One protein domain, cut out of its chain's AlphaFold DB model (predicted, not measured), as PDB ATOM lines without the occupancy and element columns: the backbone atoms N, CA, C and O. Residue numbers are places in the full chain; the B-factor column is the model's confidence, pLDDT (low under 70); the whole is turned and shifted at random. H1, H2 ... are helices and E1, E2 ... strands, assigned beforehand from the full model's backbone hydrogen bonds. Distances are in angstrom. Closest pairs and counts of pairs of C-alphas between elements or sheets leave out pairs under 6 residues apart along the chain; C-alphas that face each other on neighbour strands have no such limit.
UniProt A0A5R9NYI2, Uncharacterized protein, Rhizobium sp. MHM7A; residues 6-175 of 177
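This is residues 6 to 175 of the 177 residues of an uncharacterized protein of Rhizobium sp. MHM7A (UniProt A0A5R9NYI2). A strongly twisted five-strand sheet curls round H5 on one face, while H4 and H7 cover the other face. Beyond H4, a second group of helices extends away from the sheet: H6 crosses H4, H8 packs beside H6, and H3 packs on H8. The 170 printed residues run H1 H2 H3 H4 E1 E2 E3 E4 H5 E5 H6 H7 H8, eight named helices and five named strands, and the class is mixed, helices and strands. The sheet's order is E4 E3 E2 E1 E5, all antiparallel. The whole is compact, with a radius of gyration of the C-alphas of 15.9 A, though elongated in outline, spanning 51 by 32 by 30 A.

H1, residues 6 to 9, begins at C-alpha 6, (98.083, 3.707, -2.096). H2 is residues 12 to 15. H3, residues 29 to 41, is 17.7 A long, and H4, residues 45 to 58, 20.3 A. E1 is residues 63 to 67, and E2, residues 73 to 79, is 16.1 A long. E3 is residues 92 to 95, E4 98 to 101, H5 102 to 110 and E5 116 to 119. H6, residues 132 to 141, is 14.5 A long; H7 is residues 143 to 148. H8, residues 158 to 167, is 14.3 A long and ends at C-alpha 167, (91.616, -24.925, -4.069).

E1 to E4 form a meander, each strand the antiparallel neighbour of the one before. N 66 and O 75 are 2.8 A apart between E1 and E2, N 94 and O 78 2.7 A between E3 and E2, N 93 and O 100 2.8 A between E4 and E3, and N 65 and O 118 2.8 A between E1 and E5, within hydrogen-bond range. Three layers are present, helices on both faces of the sheet: H4 and H7 on one, H5 on the other. H4 has a height over the sheet of 7.8 A; its closest C-alphas to E2 are those of Leu 48 and Ala 76, 4.6 A. H7 has a height over the sheet of 8.6 A; the closest C-alphas of H7 and E3 are those of Tyr 145 and Ile 94, 6.8 A. H2 only grazes the sheet, and H1 only just touches H5, with 3 pairs of C-alphas within 8 A, the closest Leu 7 and Ser 108, 7.3 A. H6 touches H4, about perpendicular at 86 degrees, closest at C-alphas 132 and 53, 5.0 A. H6 touches H8 at a shallow tilt of 19 degrees, opposite ways, closest at C-alphas 138 and 164, 6.2 A. H3 touches H8 with residues 30 to 34 alone, at a steep tilt of 44 degrees, the same way, closest at C-alphas 34 and 162, 6.6 A. Every O i to N i+4 pair is within hydrogen-bond range in H3 to H8; H1 and H2 are too short for such a pair.

The two C-alphas farthest apart, those of Ser 22 and Asp 70, are 52.8 A apart. The printed part has no cut. The links H2 to H3, E2 to E3 and E5 to H6 are long. Mean pLDDT of the printed part is 78.5; 36 residues are under 70, among them residues 16 to 28 and 109 to 115.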
ATOM      1  N   GLN A   6      98.735   3.103  -3.252       65.94
ATOM      2  CA  GLN A   6      98.083   3.707  -2.096       65.94
ATOM      3  C   GLN A   6      97.169   2.719  -1.356       65.94
ATOM      4  O   GLN A   6      97.097   2.771  -0.130       65.94
ATOM      5  N   LEU A   7      96.497   1.811  -2.075       67.06
ATOM      6  CA  LEU A   7      95.687   0.750  -1.471       67.06
ATOM      7  C   LEU A   7      96.574  -0.361  -0.902       67.06
ATOM      8  O   LEU A   7      96.317  -0.827   0.203       67.06
ATOM      9  N   LEU A   8      97.654  -0.727  -1.601       69.31
ATOM     10  CA  LEU A   8      98.616  -1.716  -1.099       69.31
ATOM     11  C   LEU A   8      99.327  -1.243   0.171       69.31
ATOM     12  O   LEU A   8      99.440  -2.004   1.123       69.31
ATOM     13  N   ALA A   9      99.748   0.022   0.231       63.84
ATOM     14  CA  ALA A   9     100.401   0.587   1.413       63.84
ATOM     15  C   ALA A   9      99.501   0.578   2.663       63.84
ATOM     16  O   ALA A   9     100.002   0.554   3.786       63.84
ATOM     17  N   LYS A  10      98.177   0.589   2.475       69.62
ATOM     18  CA  LYS A  10      97.170   0.528   3.543       69.62
ATOM     19  C   LYS A  10      96.619  -0.882   3.774       69.62
ATOM     20  O   LYS A  10      95.720  -1.047   4.594       69.62
ATOM     21  N   ALA A  11      97.115  -1.886   3.053       77.69
ATOM     22  CA  ALA A  11      96.545  -3.219   3.081       77.69
ATOM     23  C   ALA A  11      96.755  -3.864   4.461       77.69
ATOM     24  O   ALA A  11      97.875  -4.164   4.879       77.69
ATOM     25  N   GLU A  12      95.658  -4.089   5.181       80.94
ATOM     26  CA  GLU A  12      95.649  -4.758   6.483       80.94
ATOM     27  C   GLU A  12      96.216  -6.179   6.389       80.94
ATOM     28  O   GLU A  12      96.808  -6.653   7.354       80.94
ATOM     29  N   ILE A  13      96.127  -6.833   5.223       79.12
ATOM     30  CA  ILE A  13      96.741  -8.150   4.992       79.12
ATOM     31  C   ILE A  13      98.258  -8.151   5.183       79.12
ATOM     32  O   ILE A  13      98.803  -9.149   5.645       79.12
ATOM     33  N   LEU A  14      98.937  -7.035   4.903       75.25
ATOM     34  CA  LEU A  14     100.382  -6.900   5.119       75.25
ATOM     35  C   LEU A  14     100.735  -6.720   6.601       75.25
ATOM     36  O   LEU A  14     101.855  -7.011   7.009       75.25
ATOM     37  N   ASN A  15      99.779  -6.241   7.400       71.06
ATOM     38  CA  ASN A  15      99.950  -5.933   8.821       71.06
ATOM     39  C   ASN A  15      99.259  -6.952   9.738       71.06
ATOM     40  O   ASN A  15      99.271  -6.798  10.961       71.06
ATOM     41  N   ALA A  16      98.616  -7.973   9.172       69.94
ATOM     42  CA  ALA A  16      97.918  -8.976   9.947       69.94
ATOM     43  C   ALA A  16      98.914  -9.757  10.811       69.94
ATOM     44  O   ALA A  16      99.905 -10.302  10.326       69.94
ATOM     45  N   ASN A  17      98.621  -9.825  12.113       64.12
ATOM     46  CA  ASN A  17      99.344 -10.672  13.056       64.12
ATOM     47  C   ASN A  17      98.978 -12.137  12.795       64.12
ATOM     48  O   ASN A  17      98.162 -12.727  13.502       64.12
ATOM     49  N   PHE A  18      99.559 -12.711  11.746       66.88
ATOM     50  CA  PHE A  18      99.517 -14.146  11.525       66.88
ATOM     51  C   PHE A  18     100.306 -14.865  12.632       66.88
ATOM     52  O   PHE A  18     101.276 -14.294  13.149       66.88
ATOM     53  N   PRO A  19      99.894 -16.085  13.035       57.88
ATOM     54  CA  PRO A  19     100.601 -16.865  14.040       57.88
ATOM     55  C   PRO A  19     102.075 -16.978  13.670       57.88
ATOM     56  O   PRO A  19     102.428 -17.272  12.528       57.88
ATOM     57  N   ARG A  20     102.921 -16.691  14.649       55.97
ATOM     58  CA  ARG A  20     104.366 -16.774  14.515       55.97
ATOM     59  C   ARG A  20     104.815 -18.151  14.994       55.97
ATOM     60  O   ARG A  20     104.152 -18.741  15.850       55.97
ATOM     61  N   ASP A  21     105.905 -18.665  14.439       59.91
ATOM     62  CA  ASP A  21     106.517 -19.895  14.944       59.91
ATOM     63  C   ASP A  21     106.948 -19.741  16.415       59.91
ATOM     64  O   ASP A  21     106.858 -18.669  17.026       59.91
ATOM     65  N   SER A  22     107.469 -20.820  17.002       52.16
ATOM     66  CA  SER A  22     108.025 -20.834  18.361       52.16
ATOM     67  C   SER A  22     109.160 -19.824  18.599       52.16
ATOM     68  O   SER A  22     109.602 -19.672  19.738       52.16
ATOM     69  N   HIS A  23     109.630 -19.130  17.560       54.84
ATOM     70  CA  HIS A  23     110.681 -18.120  17.608       54.84
ATOM     71  C   HIS A  23     110.164 -16.694  17.373       54.84
ATOM     72  O   HIS A  23     110.957 -15.753  17.372       54.84
ATOM     73  N   GLY A  24     108.851 -16.496  17.225       47.69
ATOM     74  CA  GLY A  24     108.279 -15.167  17.032       47.69
ATOM     75  C   GLY A  24     108.507 -14.597  15.627       47.69
ATOM     76  O   GLY A  24     108.339 -13.391  15.440       47.69
ATOM     77  N   ASN A  25     108.835 -15.425  14.634       50.41
ATOM     78  CA  ASN A  25     108.868 -15.027  13.225       50.41
ATOM     79  C   ASN A  25     107.531 -15.381  12.553       50.41
ATOM     80  O   ASN A  25     106.945 -16.401  12.916       50.41
ATOM     81  N   PRO A  26     107.007 -14.587  11.594       49.62
ATOM     82  CA  PRO A  26     105.944 -15.074  10.709       49.62
ATOM     83  C   PRO A  26     106.453 -16.369  10.065       49.62
ATOM     84  O   PRO A  26     107.480 -16.328   9.391       49.62
ATOM     85  N   SER A  27     105.830 -17.514  10.353       55.38
ATOM     86  CA  SER A  27     106.369 -18.795   9.893       55.38
ATOM     87  C   SER A  27     106.019 -19.041   8.429       55.38
ATOM     88  O   SER A  27     104.905 -18.753   7.986       55.38
ATOM     89  N   ASP A  28     106.983 -19.641   7.737       60.25
ATOM     90  CA  ASP A  28     106.900 -20.282   6.427       60.25
ATOM     91  C   ASP A  28     106.821 -19.357   5.204       60.25
ATOM     92  O   ASP A  28     105.893 -18.562   5.027       60.25
ATOM     93  N   ASP A  29     107.758 -19.573   4.276       71.31
ATOM     94  CA  ASP A  29     107.733 -19.052   2.904       71.31
ATOM     95  C   ASP A  29     106.350 -19.242   2.258       71.31
ATOM     96  O   ASP A  29     105.877 -18.384   1.516       71.31
ATOM     97  N   ALA A  30     105.637 -20.316   2.614       72.44
ATOM     98  CA  ALA A  30     104.264 -20.579   2.200       72.44
ATOM     99  C   ALA A  30     103.279 -19.443   2.535       72.44
ATOM    100  O   ALA A  30     102.441 -19.103   1.696       72.44
ATOM    101  N   LEU A  31     103.353 -18.836   3.726       76.62
ATOM    102  CA  LEU A  31     102.465 -17.735   4.109       76.62
ATOM    103  C   LEU A  31     102.829 -16.453   3.353       76.62
ATOM    104  O   LEU A  31     101.944 -15.803   2.796       76.62
ATOM    105  N   ALA A  32     104.120 -16.117   3.269       78.00
ATOM    106  CA  ALA A  32     104.596 -14.957   2.512       78.00
ATOM    107  C   ALA A  32     104.240 -15.061   1.015       78.00
ATOM    108  O   ALA A  32     103.766 -14.099   0.401       78.00
ATOM    109  N   ASN A  33     104.378 -16.257   0.442       82.12
ATOM    110  CA  ASN A  33     103.977 -16.554  -0.929       82.12
ATOM    111  C   ASN A  33     102.455 -16.522  -1.097       82.12
ATOM    112  O   ASN A  33     101.969 -16.064  -2.128       82.12
ATOM    113  N   THR A  34     101.691 -16.952  -0.089       84.31
ATOM    114  CA  THR A  34     100.225 -16.843  -0.096       84.31
ATOM    115  C   THR A  34      99.788 -15.384  -0.107       84.31
ATOM    116  O   THR A  34      98.947 -15.013  -0.919       84.31
ATOM    117  N   VAL A  35     100.380 -14.533   0.735       82.31
ATOM    118  CA  VAL A  35     100.085 -13.091   0.756       82.31
ATOM    119  C   VAL A  35     100.429 -12.450  -0.588       82.31
ATOM    120  O   VAL A  35      99.594 -11.746  -1.155       82.31
ATOM    121  N   THR A  36     101.610 -12.746  -1.137       83.38
ATOM    122  CA  THR A  36     102.023 -12.262  -2.465       83.38
ATOM    123  C   THR A  36     101.034 -12.699  -3.548       83.38
ATOM    124  O   THR A  36     100.540 -11.871  -4.311       83.38
ATOM    125  N   TRP A  37     100.664 -13.980  -3.573       85.12
ATOM    126  CA  TRP A  37      99.721 -14.513  -4.554       85.12
ATOM    127  C   TRP A  37      98.317 -13.913  -4.414       85.12
ATOM    128  O   TRP A  37      97.674 -13.626  -5.424       85.12
ATOM    129  N   LEU A  38      97.833 -13.698  -3.186       84.19
ATOM    130  CA  LEU A  38      96.551 -13.036  -2.934       84.19
ATOM    131  C   LEU A  38      96.568 -11.602  -3.476       84.19
ATOM    132  O   LEU A  38      95.614 -11.199  -4.137       84.19
ATOM    133  N   ILE A  39      97.664 -10.869  -3.271       80.75
ATOM    134  CA  ILE A  39      97.882  -9.533  -3.844       80.75
ATOM    135  C   ILE A  39      97.819  -9.558  -5.371       80.75
ATOM    136  O   ILE A  39      97.090  -8.769  -5.965       80.75
ATOM    137  N   GLU A  40      98.516 -10.486  -6.018       79.69
ATOM    138  CA  GLU A  40      98.548 -10.574  -7.482       79.69
ATOM    139  C   GLU A  40      97.214 -11.040  -8.087       79.69
ATOM    140  O   GLU A  40      96.763 -10.538  -9.121       79.69
ATOM    141  N   THR A  41      96.554 -11.999  -7.440       78.56
ATOM    142  CA  THR A  41      95.378 -12.684  -7.993       78.56
ATOM    143  C   THR A  41      94.092 -11.897  -7.778       78.56
ATOM    144  O   THR A  41      93.221 -11.869  -8.651       78.56
ATOM    145  N   PHE A  42      93.962 -11.219  -6.640       73.38
ATOM    146  CA  PHE A  42      92.747 -10.490  -6.271       73.38
ATOM    147  C   PHE A  42      92.808  -9.003  -6.612       73.38
ATOM    148  O   PHE A  42      92.110  -8.195  -6.009       73.38
ATOM    149  N   THR A  43      93.598  -8.648  -7.626       66.12
ATOM    150  CA  THR A  43      93.724  -7.276  -8.130       66.12
ATOM    151  C   THR A  43      92.366  -6.661  -8.453       66.12
ATOM    152  O   THR A  43      92.029  -5.634  -7.878       66.12
ATOM    153  N   ILE A  44      91.575  -7.290  -9.338       61.25
ATOM    154  CA  ILE A  44      90.265  -6.765  -9.762       61.25
ATOM    155  C   ILE A  44      89.230  -7.869 -10.053       61.25
ATOM    156  O   ILE A  44      88.206  -7.941  -9.377       61.25
ATOM    157  N   LYS A  45      89.498  -8.770 -11.014       61.59
ATOM    158  CA  LYS A  45      88.511  -9.771 -11.474       61.59
ATOM    159  C   LYS A  45      88.071 -10.720 -10.355       61.59
ATOM    160  O   LYS A  45      86.891 -10.998 -10.210       61.59
ATOM    161  N   ARG A  46      89.014 -11.169  -9.523       72.88
ATOM    162  CA  ARG A  46      88.707 -12.049  -8.388       72.88
ATOM    163  C   ARG A  46      88.204 -11.307  -7.149       72.88
ATOM    164  O   ARG A  46      87.530 -11.923  -6.333       72.88
ATOM    165  N   SER A  47      88.483 -10.005  -7.005       76.69
ATOM    166  CA  SER A  47      87.850  -9.203  -5.943       76.69
ATOM    167  C   SER A  47      86.361  -9.024  -6.214       76.69
ATOM    168  O   SER A  47      85.568  -9.099  -5.280       76.69
ATOM    169  N   LEU A  48      85.981  -8.858  -7.487       83.19
ATOM    170  CA  LEU A  48      84.583  -8.891  -7.900       83.19
ATOM    171  C   LEU A  48      83.943 -10.231  -7.520       83.19
ATOM    172  O   LEU A  48      82.991 -10.229  -6.749       83.19
ATOM    173  N   ASP A  49      84.512 -11.358  -7.963       86.19
ATOM    174  CA  ASP A  49      83.999 -12.697  -7.625       86.19
ATOM    175  C   ASP A  49      83.839 -12.889  -6.104       86.19
ATOM    176  O   ASP A  49      82.818 -13.389  -5.634       86.19
ATOM    177  N   LEU A  50      84.827 -12.450  -5.314       86.94
ATOM    178  CA  LEU A  50      84.797 -12.527  -3.852       86.94
ATOM    179  C   LEU A  50      83.659 -11.692  -3.252       86.94
ATOM    180  O   LEU A  50      82.916 -12.184  -2.403       86.94
ATOM    181  N   ALA A  51      83.514 -10.438  -3.677       88.38
ATOM    182  CA  ALA A  51      82.462  -9.553  -3.191       88.38
ATOM    183  C   ALA A  51      81.069 -10.015  -3.642       88.38
ATOM    184  O   ALA A  51      80.108  -9.893  -2.886       88.38
ATOM    185  N   LEU A  52      80.939 -10.603  -4.830       88.69
ATOM    186  CA  LEU A  52      79.690 -11.217  -5.271       88.69
ATOM    187  C   LEU A  52      79.347 -12.433  -4.406       88.69
ATOM    188  O   LEU A  52      78.250 -12.497  -3.854       88.69
ATOM    189  N   ALA A  53      80.292 -13.357  -4.215       89.44
ATOM    190  CA  ALA A  53      80.084 -14.559  -3.409       89.44
ATOM    191  C   ALA A  53      79.702 -14.220  -1.957       89.44
ATOM    192  O   ALA A  53      78.772 -14.801  -1.392       89.44
ATOM    193  N   ILE A  54      80.374 -13.234  -1.352       88.62
ATOM    194  CA  ILE A  54      80.046 -12.763  -0.002       88.62
ATOM    195  C   ILE A  54      78.702 -12.034   0.017       88.62
ATOM    196  O   ILE A  54      77.883 -12.319   0.889       88.62
ATOM    197  N   GLY A  55      78.435 -11.155  -0.953       89.31
ATOM    198  CA  GLY A  55      77.170 -10.431  -1.076       89.31
ATOM    199  C   GLY A  55      75.973 -11.374  -1.171       89.31
ATOM    200  O   GLY A  55      75.007 -11.212  -0.438       89.31
ATOM    201  N   ARG A  56      76.056 -12.448  -1.963       87.62
ATOM    202  CA  ARG A  56      75.001 -13.479  -2.019       87.62
ATOM    203  C   ARG A  56      74.798 -14.193  -0.683       87.62
ATOM    204  O   ARG A  56      73.692 -14.631  -0.376       87.62
ATOM    205  N   LYS A  57      75.857 -14.326   0.123       86.75
ATOM    206  CA  LYS A  57      75.802 -15.011   1.419       86.75
ATOM    207  C   LYS A  57      75.182 -14.157   2.526       86.75
ATOM    208  O   LYS A  57      74.486 -14.713   3.374       86.75
ATOM    209  N   ILE A  58      75.469 -12.856   2.551       85.62
ATOM    210  CA  ILE A  58      75.087 -11.951   3.656       85.62
ATOM    211  C   ILE A  58      74.005 -10.930   3.269       85.62
ATOM    212  O   ILE A  58      73.436 -10.280   4.141       85.62
ATOM    213  N   GLY A  59      73.710 -10.806   1.975       89.00
ATOM    214  CA  GLY A  59      72.741  -9.883   1.397       89.00
ATOM    215  C   GLY A  59      73.374  -8.924   0.383       89.00
ATOM    216  O   GLY A  59      74.414  -8.311   0.639       89.00
ATOM    217  N   GLU A  60      72.718  -8.767  -0.769       91.19
ATOM    218  CA  GLU A  60      73.195  -7.961  -1.901       91.19
ATOM    219  C   GLU A  60      73.402  -6.485  -1.544       91.19
ATOM    220  O   GLU A  60      74.255  -5.821  -2.123       91.19
ATOM    221  N   GLN A  61      72.682  -5.982  -0.542       91.62
ATOM    222  CA  GLN A  61      72.816  -4.624  -0.022       91.62
ATOM    223  C   GLN A  61      74.205  -4.308   0.559       91.62
ATOM    224  O   GLN A  61      74.541  -3.140   0.743       91.62
ATOM    225  N   HIS A  62      75.012  -5.330   0.855       91.69
ATOM    226  CA  HIS A  62      76.405  -5.164   1.259       91.69
ATOM    227  C   HIS A  62      77.368  -5.126   0.068       91.69
ATOM    228  O   HIS A  62      78.511  -4.716   0.227       91.69
ATOM    229  N   CYS A  63      76.950  -5.562  -1.120       91.75
ATOM    230  CA  CYS A  63      77.804  -5.560  -2.299       91.75
ATOM    231  C   CYS A  63      77.802  -4.167  -2.932       91.75
ATOM    232  O   CYS A  63      76.751  -3.663  -3.331       91.75
ATOM    233  N   ILE A  64      78.979  -3.549  -3.031       90.19
ATOM    234  CA  ILE A  64      79.166  -2.265  -3.710       90.19
ATOM    235  C   ILE A  64      80.034  -2.498  -4.931       90.19
ATOM    236  O   ILE A  64      81.179  -2.940  -4.826       90.19
ATOM    237  N   ARG A  65      79.485  -2.174  -6.095       88.69
ATOM    238  CA  ARG A  65      80.115  -2.338  -7.398       88.69
ATOM    239  C   ARG A  65      80.518  -0.977  -7.938       88.69
ATOM    240  O   ARG A  65      79.713  -0.052  -7.964       88.69
ATOM    241  N   ALA A  66      81.755  -0.861  -8.390       84.31
ATOM    242  CA  ALA A  66      82.189   0.241  -9.228       84.31
ATOM    243  C   ALA A  66      81.837  -0.113 -10.676       84.31
ATOM    244  O   ALA A  66      82.341  -1.098 -11.214       84.31
ATOM    245  N   VAL A  67      80.941   0.655 -11.292       82.69
ATOM    246  CA  VAL A  67      80.435   0.387 -12.643       82.69
ATOM    247  C   VAL A  67      80.975   1.442 -13.604       82.69
ATOM    248  O   VAL A  67      80.953   2.639 -13.305       82.69
ATOM    249  N   LYS A  68      81.491   0.988 -14.748       80.56
ATOM    250  CA  LYS A  68      81.985   1.845 -15.833       80.56
ATOM    251  C   LYS A  68      80.831   2.387 -16.678       80.56
ATOM    252  O   LYS A  68      79.695   1.931 -16.570       80.56
ATOM    253  N   GLU A  69      81.133   3.330 -17.569       81.06
ATOM    254  CA  GLU A  69      80.151   3.903 -18.502       81.06
ATOM    255  C   GLU A  69      79.484   2.853 -19.404       81.06
ATOM    256  O   GLU A  69      78.296   2.961 -19.697       81.06
ATOM    257  N   ASP A  70      80.217   1.805 -19.790       82.69
ATOM    258  CA  ASP A  70      79.710   0.689 -20.600       82.69
ATOM    259  C   ASP A  70      78.813  -0.294 -19.817       82.69
ATOM    260  O   ASP A  70      78.344  -1.289 -20.369       82.69
ATOM    261  N   GLY A  71      78.572  -0.031 -18.529       77.62
ATOM    262  CA  GLY A  71      77.776  -0.878 -17.644       77.62
ATOM    263  C   GLY A  71      78.528  -2.083 -17.076       77.62
ATOM    264  O   GLY A  71      77.950  -2.823 -16.279       77.62
ATOM    265  N   SER A  72      79.799  -2.288 -17.431       81.50
ATOM    266  CA  SER A  72      80.615  -3.355 -16.853       81.50
ATOM    267  C   SER A  72      81.080  -3.002 -15.441       81.50
ATOM    268  O   SER A  72      81.438  -1.860 -15.135       81.50
ATOM    269  N   THR A  73      81.107  -4.002 -14.561       81.75
ATOM    270  CA  THR A  73      81.655  -3.841 -13.215       81.75
ATOM    271  C   THR A  73      83.177  -3.842 -13.291       81.75
ATOM    272  O   THR A  73      83.799  -4.845 -13.648       81.75
ATOM    273  N   SER A  74      83.796  -2.709 -12.962       75.38
ATOM    274  CA  SER A  74      85.249  -2.601 -12.891       75.38
ATOM    275  C   SER A  74      85.802  -3.275 -11.653       75.38
ATOM    276  O   SER A  74      86.908  -3.779 -11.727       75.38
ATOM    277  N   PHE A  75      85.073  -3.280 -10.539       80.31
ATOM    278  CA  PHE A  75      85.494  -3.852  -9.264       80.31
ATOM    279  C   PHE A  75      84.291  -3.943  -8.318       80.31
ATOM    280  O   PHE A  75      83.327  -3.192  -8.474       80.31
ATOM    281  N   ALA A  76      84.358  -4.810  -7.307       86.25
ATOM    282  CA  ALA A  76      83.409  -4.781  -6.204       86.25
ATOM    283  C   ALA A  76      84.071  -5.035  -4.850       86.25
ATOM    284  O   ALA A  76      85.107  -5.700  -4.744       86.25
ATOM    285  N   LEU A  77      83.422  -4.501  -3.821       88.94
ATOM    286  CA  LEU A  77      83.770  -4.648  -2.414       88.94
ATOM    287  C   LEU A  77      82.533  -5.002  -1.588       88.94
ATOM    288  O   LEU A  77      81.398  -4.889  -2.053       88.94
ATOM    289  N   ILE A  78      82.768  -5.390  -0.338       90.25
ATOM    290  CA  ILE A  78      81.712  -5.576   0.659       90.25
ATOM    291  C   ILE A  78      81.702  -4.379   1.600       90.25
ATOM    292  O   ILE A  78      82.736  -4.062   2.169       90.25
ATOM    293  N   SER A  79      80.569  -3.719   1.788       90.94
ATOM    294  CA  SER A  79      80.421  -2.721   2.844       90.94
ATOM    295  C   SER A  79      80.203  -3.390   4.200       90.94
ATOM    296  O   SER A  79      79.510  -4.409   4.298       90.94
ATOM    297  N   GLU A  80      80.777  -2.799   5.252       89.44
ATOM    298  CA  GLU A  80      80.525  -3.211   6.641       89.44
ATOM    299  C   GLU A  80      79.034  -3.146   6.996       89.44
ATOM    300  O   GLU A  80      78.535  -3.994   7.734       89.44
ATOM    301  N   GLU A  81      78.312  -2.181   6.429       88.94
ATOM    302  CA  GLU A  81      76.899  -1.941   6.706       88.94
ATOM    303  C   GLU A  81      76.057  -2.074   5.424       88.94
ATOM    304  O   GLU A  81      76.552  -1.852   4.316       88.94
ATOM    305  N   PRO A  82      74.779  -2.470   5.533       90.62
ATOM    306  CA  PRO A  82      73.901  -2.585   4.377       90.62
ATOM    307  C   PRO A  82      73.542  -1.207   3.803       90.62
ATOM    308  O   PRO A  82      73.173  -0.294   4.542       90.62
ATOM    309  N   HIS A  83      73.548  -1.070   2.475       90.69
ATOM    310  CA  HIS A  83      73.174   0.165   1.781       90.69
ATOM    311  C   HIS A  83      71.851   0.049   1.022       90.69
ATOM    312  O   HIS A  83      71.401  -1.026   0.636       90.69
ATOM    313  N   GLN A  84      71.221   1.194   0.764       87.81
ATOM    314  CA  GLN A  84      70.036   1.269  -0.088       87.81
ATOM    315  C   GLN A  84      70.442   1.562  -1.533       87.81
ATOM    316  O   GLN A  84      71.265   2.442  -1.787       87.81
ATOM    317  N   ALA A  85      69.822   0.861  -2.484       82.69
ATOM    318  CA  ALA A  85      70.021   1.120  -3.904       82.69
ATOM    319  C   ALA A  85      69.711   2.586  -4.258       82.69
ATOM    320  O   ALA A  85      68.728   3.161  -3.791       82.69
ATOM    321  N   GLY A  86      70.563   3.188  -5.092       73.69
ATOM    322  CA  GLY A  86      70.406   4.568  -5.562       73.69
ATOM    323  C   GLY A  86      70.876   5.656  -4.592       73.69
ATOM    324  O   GLY A  86      70.864   6.822  -4.976       73.69
ATOM    325  N   LYS A  87      71.315   5.306  -3.376       79.31
ATOM    326  CA  LYS A  87      72.031   6.228  -2.482       79.31
ATOM    327  C   LYS A  87      73.539   6.065  -2.636       79.31
ATOM    328  O   LYS A  87      74.014   4.995  -3.016       79.31
ATOM    329  N   GLU A  88      74.272   7.129  -2.332       79.50
ATOM    330  CA  GLU A  88      75.729   7.079  -2.281       79.50
ATOM    331  C   GLU A  88      76.182   6.098  -1.189       79.50
ATOM    332  O   GLU A  88      75.602   6.032  -0.100       79.50
ATOM    333  N   ALA A  89      77.174   5.272  -1.517       83.38
ATOM    334  CA  ALA A  89      77.731   4.305  -0.586       83.38
ATOM    335  C   ALA A  89      78.789   4.991   0.284       83.38
ATOM    336  O   ALA A  89      79.797   5.486  -0.217       83.38
ATOM    337  N   GLU A  90      78.561   4.997   1.592       85.94
ATOM    338  CA  GLU A  90      79.412   5.659   2.580       85.94
ATOM    339  C   GLU A  90      80.041   4.658   3.558       85.94
ATOM    340  O   GLU A  90      79.655   3.495   3.631       85.94
ATOM    341  N   GLY A  91      81.005   5.117   4.356       88.81
ATOM    342  CA  GLY A  91      81.658   4.285   5.365       88.81
ATOM    343  C   GLY A  91      82.801   3.451   4.793       88.81
ATOM    344  O   GLY A  91      83.550   3.914   3.924       88.81
ATOM    345  N   ASN A  92      82.980   2.243   5.331       88.75
ATOM    346  CA  ASN A  92      84.107   1.382   4.995       88.75
ATOM    347  C   ASN A  92      83.699   0.219   4.092       88.75
ATOM    348  O   ASN A  92      82.733  -0.496   4.349       88.75
ATOM    349  N   GLY A  93      84.521   0.004   3.072       88.38
ATOM    350  CA  GLY A  93      84.527  -1.178   2.241       88.38
ATOM    351  C   GLY A  93      85.597  -2.164   2.686       88.38
ATOM    352  O   GLY A  93      86.642  -1.796   3.223       88.38
ATOM    353  N   ILE A  94      85.329  -3.432   2.429       87.38
ATOM    354  CA  ILE A  94      86.133  -4.578   2.812       87.38
ATOM    355  C   ILE A  94      86.488  -5.330   1.539       87.38
ATOM    356  O   ILE A  94      85.633  -5.658   0.709       87.38
ATOM    357  N   THR A  95      87.773  -5.615   1.420       84.44
ATOM    358  CA  THR A  95      88.373  -6.374   0.327       84.44
ATOM    359  C   THR A  95      89.249  -7.472   0.912       84.44
ATOM    360  O   THR A  95      89.486  -7.523   2.123       84.44
ATOM    361  N   ILE A  96      89.815  -8.329   0.063       79.50
ATOM    362  CA  ILE A  96      90.855  -9.263   0.513       79.50
ATOM    363  C   ILE A  96      92.106  -8.536   1.044       79.50
ATOM    364  O   ILE A  96      92.905  -9.143   1.742       79.50
ATOM    365  N   PHE A  97      92.304  -7.256   0.719       79.50
ATOM    366  CA  PHE A  97      93.461  -6.483   1.174       79.50
ATOM    367  C   PHE A  97      93.253  -5.863   2.547       79.50
ATOM    368  O   PHE A  97      94.221  -5.446   3.174       79.50
ATOM    369  N   GLY A  98      92.011  -5.820   3.019       82.62
ATOM    370  CA  GLY A  98      91.644  -5.163   4.259       82.62
ATOM    371  C   GLY A  98      90.481  -4.210   4.076       82.62
ATOM    372  O   GLY A  98      89.767  -4.228   3.062       82.62
ATOM    373  N   ARG A  99      90.319  -3.369   5.088       86.19
ATOM    374  CA  ARG A  99      89.293  -2.345   5.165       86.19
ATOM    375  C   ARG A  99      89.825  -0.962   4.788       86.19
ATOM    376  O   ARG A  99      90.871  -0.533   5.260       86.19
ATOM    377  N   ALA A 100      89.060  -0.232   3.985       84.06
ATOM    378  CA  ALA A 100      89.308   1.180   3.698       84.06
ATOM    379  C   ALA A 100      87.991   1.906   3.405       84.06
ATOM    380  O   ALA A 100      86.963   1.269   3.183       84.06
ATOM    381  N   LYS A 101      87.997   3.242   3.391       86.69
ATOM    382  CA  LYS A 101      86.793   4.005   3.041       86.69
ATOM    383  C   LYS A 101      86.350   3.687   1.615       86.69
ATOM    384  O   LYS A 101      87.181   3.650   0.709       86.69
ATOM    385  N   ILE A 102      85.045   3.514   1.410       85.75
ATOM    386  CA  ILE A 102      84.471   3.195   0.092       85.75
ATOM    387  C   ILE A 102      84.874   4.252  -0.942       85.75
ATOM    388  O   ILE A 102      85.298   3.908  -2.044       85.75
ATOM    389  N   THR A 103      84.828   5.527  -0.559       80.12
ATOM    390  CA  THR A 103      85.222   6.654  -1.413       80.12
ATOM    391  C   THR A 103      86.707   6.625  -1.781       80.12
ATOM    392  O   THR A 103      87.046   6.865  -2.934       80.12
ATOM    393  N   GLU A 104      87.597   6.256  -0.853       79.44
ATOM    394  CA  GLU A 104      89.037   6.123  -1.130       79.44
ATOM    395  C   GLU A 104      89.324   4.976  -2.107       79.44
ATOM    396  O   GLU A 104      90.164   5.115  -2.999       79.44
ATOM    397  N   ILE A 105      88.620   3.847  -1.963       75.50
ATOM    398  CA  ILE A 105      88.730   2.702  -2.875       75.50
ATOM    399  C   ILE A 105      88.223   3.096  -4.268       75.50
ATOM    400  O   ILE A 105      88.918   2.871  -5.257       75.50
ATOM    401  N   ALA A 106      87.055   3.739  -4.343       72.50
ATOM    402  CA  ALA A 106      86.461   4.208  -5.592       72.50
ATOM    403  C   ALA A 106      87.375   5.197  -6.336       72.50
ATOM    404  O   ALA A 106      87.598   5.045  -7.535       72.50
ATOM    405  N   GLN A 107      87.960   6.158  -5.615       73.38
ATOM    406  CA  GLN A 107      88.912   7.130  -6.164       73.38
ATOM    407  C   GLN A 107      90.224   6.484  -6.608       73.38
ATOM    408  O   GLN A 107      90.788   6.864  -7.626       73.38
ATOM    409  N   SER A 108      90.730   5.504  -5.857       70.44
ATOM    410  CA  SER A 108      91.989   4.840  -6.205       70.44
ATOM    411  C   SER A 108      91.841   3.965  -7.451       70.44
ATOM    412  O   SER A 108      92.777   3.839  -8.235       70.44
ATOM    413  N   LEU A 109      90.670   3.352  -7.635       62.84
ATOM    414  CA  LEU A 109      90.387   2.450  -8.750       62.84
ATOM    415  C   LEU A 109      89.918   3.160 -10.021       62.84
ATOM    416  O   LEU A 109      89.916   2.528 -11.077       62.84
ATOM    417  N   SER A 110      89.514   4.429  -9.935       56.91
ATOM    418  CA  SER A 110      89.022   5.170 -11.094       56.91
ATOM    419  C   SER A 110      90.112   5.366 -12.140       56.91
ATOM    420  O   SER A 110      89.882   5.067 -13.303       56.91
ATOM    421  N   GLY A 111      91.320   5.784 -11.749       56.53
ATOM    422  CA  GLY A 111      92.410   6.113 -12.679       56.53
ATOM    423  C   GLY A 111      92.118   7.349 -13.547       56.53
ATOM    424  O   GLY A 111      92.978   8.213 -13.643       56.53
ATOM    425  N   GLU A 112      90.905   7.456 -14.097       47.72
ATOM    426  CA  GLU A 112      90.218   8.589 -14.728       47.72
ATOM    427  C   GLU A 112      88.687   8.376 -14.610       47.72
ATOM    428  O   GLU A 112      88.243   7.233 -14.522       47.72
ATOM    429  N   SER A 113      87.901   9.466 -14.622       53.88
ATOM    430  CA  SER A 113      86.422   9.549 -14.505       53.88
ATOM    431  C   SER A 113      85.806   8.848 -13.282       53.88
ATOM    432  O   SER A 113      85.950   7.648 -13.088       53.88
ATOM    433  N   GLU A 114      85.077   9.585 -12.439       61.69
ATOM    434  CA  GLU A 114      84.470   9.048 -11.211       61.69
ATOM    435  C   GLU A 114      83.611   7.791 -11.486       61.69
ATOM    436  O   GLU A 114      82.573   7.890 -12.147       61.69
ATOM    437  N   PRO A 115      84.012   6.591 -11.017       64.75
ATOM    438  CA  PRO A 115      83.262   5.375 -11.251       64.75
ATOM    439  C   PRO A 115      81.941   5.485 -10.510       64.75
ATOM    440  O   PRO A 115      81.893   5.804  -9.318       64.75
ATOM    441  N   ARG A 116      80.852   5.172 -11.208       79.38
ATOM    442  CA  ARG A 116      79.534   5.182 -10.594       79.38
ATOM    443  C   ARG A 116      79.423   3.983  -9.662       79.38
ATOM    444  O   ARG A 116      79.368   2.838 -10.113       79.38
ATOM    445  N   LEU A 117      79.360   4.250  -8.364       85.31
ATOM    446  CA  LEU A 117      79.108   3.216  -7.368       85.31
ATOM    447  C   LEU A 117      77.642   2.775  -7.425       85.31
ATOM    448  O   LEU A 117      76.724   3.596  -7.466       85.31
ATOM    449  N   GLN A 118      77.423   1.464  -7.437       88.50
ATOM    450  CA  GLN A 118      76.106   0.842  -7.400       88.50
ATOM    451  C   GLN A 118      76.045  -0.191  -6.280       88.50
ATOM    452  O   GLN A 118      76.928  -1.031  -6.143       88.50
ATOM    453  N   VAL A 119      74.968  -0.141  -5.503       90.38
ATOM    454  CA  VAL A 119      74.653  -1.145  -4.485       90.38
ATOM    455  C   VAL A 119      73.941  -2.326  -5.146       90.38
ATOM    456  O   VAL A 119      73.103  -2.121  -6.026       90.38
ATOM    457  N   GLY A 120      74.229  -3.543  -4.695       89.56
ATOM    458  CA  GLY A 120      73.565  -4.761  -5.156       89.56
ATOM    459  C   GLY A 120      74.401  -5.561  -6.144       89.56
ATOM    460  O   GLY A 120      75.538  -5.203  -6.445       89.56
ATOM    461  N   ILE A 121      73.814  -6.635  -6.667       87.06
ATOM    462  CA  ILE A 121      74.404  -7.522  -7.677       87.06
ATOM    463  C   ILE A 121      73.589  -7.382  -8.969       87.06
ATOM    464  O   ILE A 121      72.360  -7.353  -8.916       87.06
ATOM    465  N   ALA A 122      74.232  -7.249 -10.137       85.12
ATOM    466  CA  ALA A 122      73.463  -7.207 -11.385       85.12
ATOM    467  C   ALA A 122      72.866  -8.586 -11.701       85.12
ATOM    468  O   ALA A 122      73.504  -9.600 -11.430       85.12
ATOM    469  N   PRO A 123      71.711  -8.653 -12.387       81.12
ATOM    470  CA  PRO A 123      71.125  -9.924 -12.810       81.12
ATOM    471  C   PRO A 123      72.079 -10.817 -13.616       81.12
ATOM    472  O   PRO A 123      72.079 -12.032 -13.451       81.12
ATOM    473  N   SER A 124      72.935 -10.220 -14.452       78.62
ATOM    474  CA  SER A 124      73.966 -10.928 -15.226       78.62
ATOM    475  C   SER A 124      75.094 -11.515 -14.370       78.62
ATOM    476  O   SER A 124      75.866 -12.335 -14.850       78.62
ATOM    477  N   GLU A 125      75.212 -11.073 -13.121       79.38
ATOM    478  CA  GLU A 125      76.222 -11.483 -12.147       79.38
ATOM    479  C   GLU A 125      75.638 -12.442 -11.101       79.38
ATOM    480  O   GLU A 125      76.290 -12.689 -10.093       79.38
ATOM    481  N   LEU A 126      74.419 -12.964 -11.285       66.00
ATOM    482  CA  LEU A 126      73.765 -13.864 -10.325       66.00
ATOM    483  C   LEU A 126      74.153 -15.340 -10.477       66.00
ATOM    484  O   LEU A 126      73.725 -16.141  -9.653       66.00
ATOM    485  N   ASP A 127      74.959 -15.713 -11.474       69.56
ATOM    486  CA  ASP A 127      75.257 -17.126 -11.737       69.56
ATOM    487  C   ASP A 127      76.178 -17.718 -10.638       69.56
ATOM    488  O   ASP A 127      77.306 -17.229 -10.449       69.56
ATOM    489  N   PRO A 128      75.719 -18.701  -9.836       63.94
ATOM    490  CA  PRO A 128      76.514 -19.350  -8.796       63.94
ATOM    491  C   PRO A 128      77.610 -20.215  -9.385       63.94
ATOM    492  O   PRO A 128      77.343 -21.149 -10.135       63.94
ATOM    493  N   SER A 129      78.856 -19.934  -9.007       71.94
ATOM    494  CA  SER A 129      79.972 -20.811  -9.336       71.94
ATOM    495  C   SER A 129      80.244 -21.765  -8.174       71.94
ATOM    496  O   SER A 129      80.101 -21.397  -7.007       71.94
ATOM    497  N   ASP A 130      80.755 -22.963  -8.466       68.69
ATOM    498  CA  ASP A 130      81.291 -23.866  -7.432       68.69
ATOM    499  C   ASP A 130      82.436 -23.218  -6.618       68.69
ATOM    500  O   ASP A 130      82.782 -23.678  -5.527       68.69
ATOM    501  N   GLN A 131      83.024 -22.121  -7.115       79.81
ATOM    502  CA  GLN A 131      84.074 -21.374  -6.420       79.81
ATOM    503  C   GLN A 131      83.534 -20.467  -5.309       79.81
ATOM    504  O   GLN A 131      84.302 -20.107  -4.415       79.81
ATOM    505  N   ASP A 132      82.233 -20.154  -5.295       86.06
ATOM    506  CA  ASP A 132      81.617 -19.253  -4.315       86.06
ATOM    507  C   ASP A 132      81.866 -19.732  -2.881       86.06
ATOM    508  O   ASP A 132      82.301 -18.964  -2.024       86.06
ATOM    509  N   ALA A 133      81.666 -21.027  -2.614       86.62
ATOM    510  CA  ALA A 133      81.867 -21.595  -1.283       86.62
ATOM    511  C   ALA A 133      83.329 -21.480  -0.815       86.62
ATOM    512  O   ALA A 133      83.596 -21.262   0.370       86.62
ATOM    513  N   ILE A 134      84.280 -21.605  -1.742       88.56
ATOM    514  CA  ILE A 134      85.715 -21.544  -1.453       88.56
ATOM    515  C   ILE A 134      86.143 -20.088  -1.218       88.56
ATOM    516  O   ILE A 134      86.894 -19.819  -0.280       88.56
ATOM    517  N   LEU A 135      85.613 -19.145  -2.004       88.31
ATOM    518  CA  LEU A 135      85.814 -17.703  -1.833       88.31
ATOM    519  C   LEU A 135      85.238 -17.207  -0.505       88.31
ATOM    520  O   LEU A 135      85.923 -16.506   0.242       88.31
ATOM    521  N   VAL A 136      84.016 -17.632  -0.165       88.25
ATOM    522  CA  VAL A 136      83.408 -17.321   1.132       88.25
ATOM    523  C   VAL A 136      84.279 -17.859   2.258       88.25
ATOM    524  O   VAL A 136      84.607 -17.122   3.187       88.25
ATOM    525  N   ARG A 137      84.728 -19.117   2.156       89.00
ATOM    526  CA  ARG A 137      85.625 -19.700   3.154       89.00
ATOM    527  C   ARG A 137      86.897 -18.870   3.309       89.00
ATOM    528  O   ARG A 137      87.220 -18.522   4.440       89.00
ATOM    529  N   LEU A 138      87.561 -18.501   2.210       87.62
ATOM    530  CA  LEU A 138      88.763 -17.663   2.239       87.62
ATOM    531  C   LEU A 138      88.515 -16.343   2.977       87.62
ATOM    532  O   LEU A 138      89.258 -16.027   3.902       87.62
ATOM    533  N   ALA A 139      87.456 -15.608   2.624       86.12
ATOM    534  CA  ALA A 139      87.130 -14.342   3.280       86.12
ATOM    535  C   ALA A 139      86.942 -14.523   4.789       86.12
ATOM    536  O   ALA A 139      87.486 -13.765   5.583       86.12
ATOM    537  N   THR A 140      86.223 -15.567   5.209       85.12
ATOM    538  CA  THR A 140      85.976 -15.810   6.637       85.12
ATOM    539  C   THR A 140      87.225 -16.202   7.426       85.12
ATOM    540  O   THR A 140      87.181 -16.170   8.652       85.12
ATOM    541  N   LEU A 141      88.340 -16.553   6.781       84.62
ATOM    542  CA  LEU A 141      89.614 -16.791   7.468       84.62
ATOM    543  C   LEU A 141      90.363 -15.485   7.772       84.62
ATOM    544  O   LEU A 141      91.239 -15.473   8.633       84.62
ATOM    545  N   LEU A 142      90.009 -14.383   7.104       83.56
ATOM    546  CA  LEU A 142      90.690 -13.099   7.240       83.56
ATOM    547  C   LEU A 142      90.104 -12.263   8.394       83.56
ATOM    548  O   LEU A 142      88.883 -12.084   8.455       83.56
ATOM    549  N   PRO A 143      90.937 -11.698   9.293       78.56
ATOM    550  CA  PRO A 143      90.461 -11.014  10.500       78.56
ATOM    551  C   PRO A 143      89.463  -9.876  10.260       78.56
ATOM    552  O   PRO A 143      88.453  -9.789  10.956       78.56
ATOM    553  N   TRP A 144      89.700  -9.019   9.264       78.69
ATOM    554  CA  TRP A 144      88.825  -7.878   8.972       78.69
ATOM    555  C   TRP A 144      87.465  -8.297   8.425       78.69
ATOM    556  O   TRP A 144      86.453  -7.739   8.839       78.69
ATOM    557  N   TYR A 145      87.412  -9.320   7.569       82.50
ATOM    558  CA  TYR A 145      86.141  -9.880   7.114       82.50
ATOM    559  C   TYR A 145      85.377 -10.485   8.281       82.50
ATOM    560  O   TYR A 145      84.177 -10.282   8.385       82.50
ATOM    561  N   ARG A 146      86.040 -11.181   9.208       82.19
ATOM    562  CA  ARG A 146      85.344 -11.704  10.392       82.19
ATOM    563  C   ARG A 146      84.770 -10.602  11.259       82.19
ATOM    564  O   ARG A 146      83.614 -10.708  11.654       82.19
ATOM    565  N   ASN A 147      85.554  -9.561  11.519       77.69
ATOM    566  CA  ASN A 147      85.109  -8.420  12.308       77.69
ATOM    567  C   ASN A 147      83.903  -7.742  11.653       77.69
ATOM    568  O   ASN A 147      82.884  -7.538  12.307       77.69
ATOM    569  N   ALA A 148      83.992  -7.471  10.353       75.06
ATOM    570  CA  ALA A 148      82.915  -6.835   9.613       75.06
ATOM    571  C   ALA A 148      81.657  -7.704   9.509       75.06
ATOM    572  O   ALA A 148      80.542  -7.222   9.676       75.06
ATOM    573  N   LEU A 149      81.828  -9.009   9.299       75.50
ATOM    574  CA  LEU A 149      80.729  -9.969   9.228       75.50
ATOM    575  C   LEU A 149      80.248 -10.435  10.612       75.50
ATOM    576  O   LEU A 149      79.434 -11.354  10.693       75.50
ATOM    577  N   LYS A 150      80.748  -9.831  11.704       80.50
ATOM    578  CA  LYS A 150      80.420 -10.171  13.102       80.50
ATOM    579  C   LYS A 150      80.566 -11.673  13.397       80.50
ATOM    580  O   LYS A 150      79.796 -12.256  14.159       80.50
ATOM    581  N   LEU A 151      81.557 -12.311  12.777       79.88
ATOM    582  CA  LEU A 151      81.866 -13.725  12.968       79.88
ATOM    583  C   LEU A 151      82.709 -13.917  14.240       79.88
ATOM    584  O   LEU A 151      83.499 -13.037  14.583       79.88
ATOM    585  N   PRO A 152      82.614 -15.077  14.919       79.94
ATOM    586  CA  PRO A 152      83.396 -15.350  16.127       79.94
ATOM    587  C   PRO A 152      84.898 -15.145  15.903       79.94
ATOM    588  O   PRO A 152      85.420 -15.507  14.851       79.94
ATOM    589  N   THR A 153      85.640 -14.624  16.872       70.44
ATOM    590  CA  THR A 153      87.104 -14.613  16.775       70.44
ATOM    591  C   THR A 153      87.642 -16.041  16.907       70.44
ATOM    592  O   THR A 153      87.121 -16.852  17.669       70.44
ATOM    593  N   HIS A 154      88.659 -16.381  16.120       69.00
ATOM    594  CA  HIS A 154      89.367 -17.657  16.227       69.00
ATOM    595  C   HIS A 154      90.832 -17.445  15.862       69.00
ATOM    596  O   HIS A 154      91.171 -16.470  15.186       69.00
ATOM    597  N   THR A 155      91.694 -18.351  16.314       68.50
ATOM    598  CA  THR A 155      93.089 -18.385  15.879       68.50
ATOM    599  C   THR A 155      93.130 -18.642  14.380       68.50
ATOM    600  O   THR A 155      92.496 -19.581  13.900       68.50
ATOM    601  N   ILE A 156      93.863 -17.807  13.647       69.88
ATOM    602  CA  ILE A 156      94.065 -17.998  12.212       69.88
ATOM    603  C   ILE A 156      94.815 -19.314  12.004       69.88
ATOM    604  O   ILE A 156      95.896 -19.500  12.555       69.88
ATOM    605  N   ASP A 157      94.254 -20.211  11.200       73.94
ATOM    606  CA  ASP A 157      94.928 -21.438  10.784       73.94
ATOM    607  C   ASP A 157      95.566 -21.242   9.403       73.94
ATOM    608  O   ASP A 157      94.893 -21.285   8.364       73.94
ATOM    609  N   THR A 158      96.884 -21.033   9.400       74.06
ATOM    610  CA  THR A 158      97.697 -20.851   8.192       74.06
ATOM    611  C   THR A 158      97.534 -22.011   7.209       74.06
ATOM    612  O   THR A 158      97.399 -21.773   6.007       74.06
ATOM    613  N   GLN A 159      97.459 -23.260   7.685       79.44
ATOM    614  CA  GLN A 159      97.294 -24.420   6.802       79.44
ATOM    615  C   GLN A 159      95.940 -24.384   6.092       79.44
ATOM    616  O   GLN A 159      95.842 -24.711   4.907       79.44
ATOM    617  N   THR A 160      94.897 -23.931   6.787       84.75
ATOM    618  CA  THR A 160      93.565 -23.773   6.199       84.75
ATOM    619  C   THR A 160      93.513 -22.630   5.178       84.75
ATOM    620  O   THR A 160      92.869 -22.793   4.136       84.75
ATOM    621  N   ILE A 161      94.222 -21.513   5.395       83.62
ATOM    622  CA  ILE A 161      94.344 -20.436   4.391       83.62
ATOM    623  C   ILE A 161      95.044 -20.959   3.135       83.62
ATOM    624  O   ILE A 161      94.490 -20.856   2.039       83.62
ATOM    625  N   VAL A 162      96.216 -21.574   3.296       84.19
ATOM    626  CA  VAL A 162      97.012 -22.139   2.198       84.19
ATOM    627  C   VAL A 162      96.196 -23.165   1.407       84.19
ATOM    628  O   VAL A 162      96.062 -23.052   0.190       84.19
ATOM    629  N   LYS A 163      95.560 -24.124   2.091       88.19
ATOM    630  CA  LYS A 163      94.690 -25.131   1.464       88.19
ATOM    631  C   LYS A 163      93.539 -24.494   0.688       88.19
ATOM    632  O   LYS A 163      93.162 -24.987  -0.372       88.19
ATOM    633  N   THR A 164      92.967 -23.408   1.204       88.94
ATOM    634  CA  THR A 164      91.902 -22.673   0.513       88.94
ATOM    635  C   THR A 164      92.418 -21.969  -0.735       88.94
ATOM    636  O   THR A 164      91.765 -22.050  -1.770       88.94
ATOM    637  N   CYS A 165      93.608 -21.373  -0.684       86.94
ATOM    638  CA  CYS A 165      94.233 -20.757  -1.853       86.94
ATOM    639  C   CYS A 165      94.588 -21.798  -2.928       86.94
ATOM    640  O   CYS A 165      94.307 -21.567  -4.102       86.94
ATOM    641  N   LEU A 166      95.100 -22.978  -2.550       88.81
ATOM    642  CA  LEU A 166      95.335 -24.094  -3.483       88.81
ATOM    643  C   LEU A 166      94.045 -24.524  -4.200       88.81
ATOM    644  O   LEU A 166      94.041 -24.712  -5.413       88.81
ATOM    645  N   GLN A 167      92.924 -24.616  -3.474       89.62
ATOM    646  CA  GLN A 167      91.616 -24.925  -4.069       89.62
ATOM    647  C   GLN A 167      91.099 -23.829  -5.016       89.62
ATOM    648  O   GLN A 167      90.320 -24.125  -5.917       89.62
ATOM    649  N   LEU A 168      91.546 -22.583  -4.840       87.12
ATOM    650  CA  LEU A 168      91.276 -21.465  -5.753       87.12
ATOM    651  C   LEU A 168      92.265 -21.395  -6.931       87.12
ATOM    652  O   LEU A 168      92.151 -20.499  -7.769       87.12
ATOM    653  N   GLY A 169      93.207 -22.339  -7.017       87.88
ATOM    654  CA  GLY A 169      94.174 -22.450  -8.107       87.88
ATOM    655  C   GLY A 169      95.547 -21.841  -7.820       87.88
ATOM    656  O   GLY A 169      96.313 -21.650  -8.762       87.88
ATOM    657  N   MET A 170      95.885 -21.534  -6.559       86.31
ATOM    658  CA  MET A 170      97.258 -21.167  -6.201       86.31
ATOM    659  C   MET A 170      98.214 -22.309  -6.599       86.31
ATOM    660  O   MET A 170      97.979 -23.455  -6.211       86.31
ATOM    661  N   PRO A 171      99.292 -22.036  -7.359       84.31
ATOM    662  CA  PRO A 171     100.254 -23.066  -7.729       84.31
ATOM    663  C   PRO A 171     100.934 -23.688  -6.502       84.31
ATOM    664  O   PRO A 171     101.500 -22.974  -5.675       84.31
ATOM    665  N   GLU A 172     100.977 -25.021  -6.417       81.31
ATOM    666  CA  GLU A 172     101.635 -25.727  -5.300       81.31
ATOM    667  C   GLU A 172     103.119 -25.369  -5.144       81.31
ATOM    668  O   GLU A 172     103.655 -25.397  -4.037       81.31
ATOM    669  N   ALA A 173     103.784 -24.996  -6.241       77.69
ATOM    670  CA  ALA A 173     105.178 -24.559  -6.242       77.69
ATOM    671  C   ALA A 173     105.422 -23.279  -5.420       77.69
ATOM    672  O   ALA A 173     106.560 -23.029  -5.032       77.69
ATOM    673  N   LEU A 174     104.380 -22.481  -5.154       70.56
ATOM    674  CA  LEU A 174     104.443 -21.311  -4.271       70.56
ATOM    675  C   LEU A 174     104.246 -21.681  -2.793       70.56
ATOM    676  O   LEU A 174     104.516 -20.873  -1.916       70.56
ATOM    677  N   VAL A 175     103.780 -22.894  -2.500       68.25
ATOM    678  CA  VAL A 175     103.508 -23.357  -1.131       68.25
ATOM    679  C   VAL A 175     104.603 -24.294  -0.615       68.25
ATOM    680  O   VAL A 175     104.859 -24.331   0.579       68.25
TER     681      VAL A 175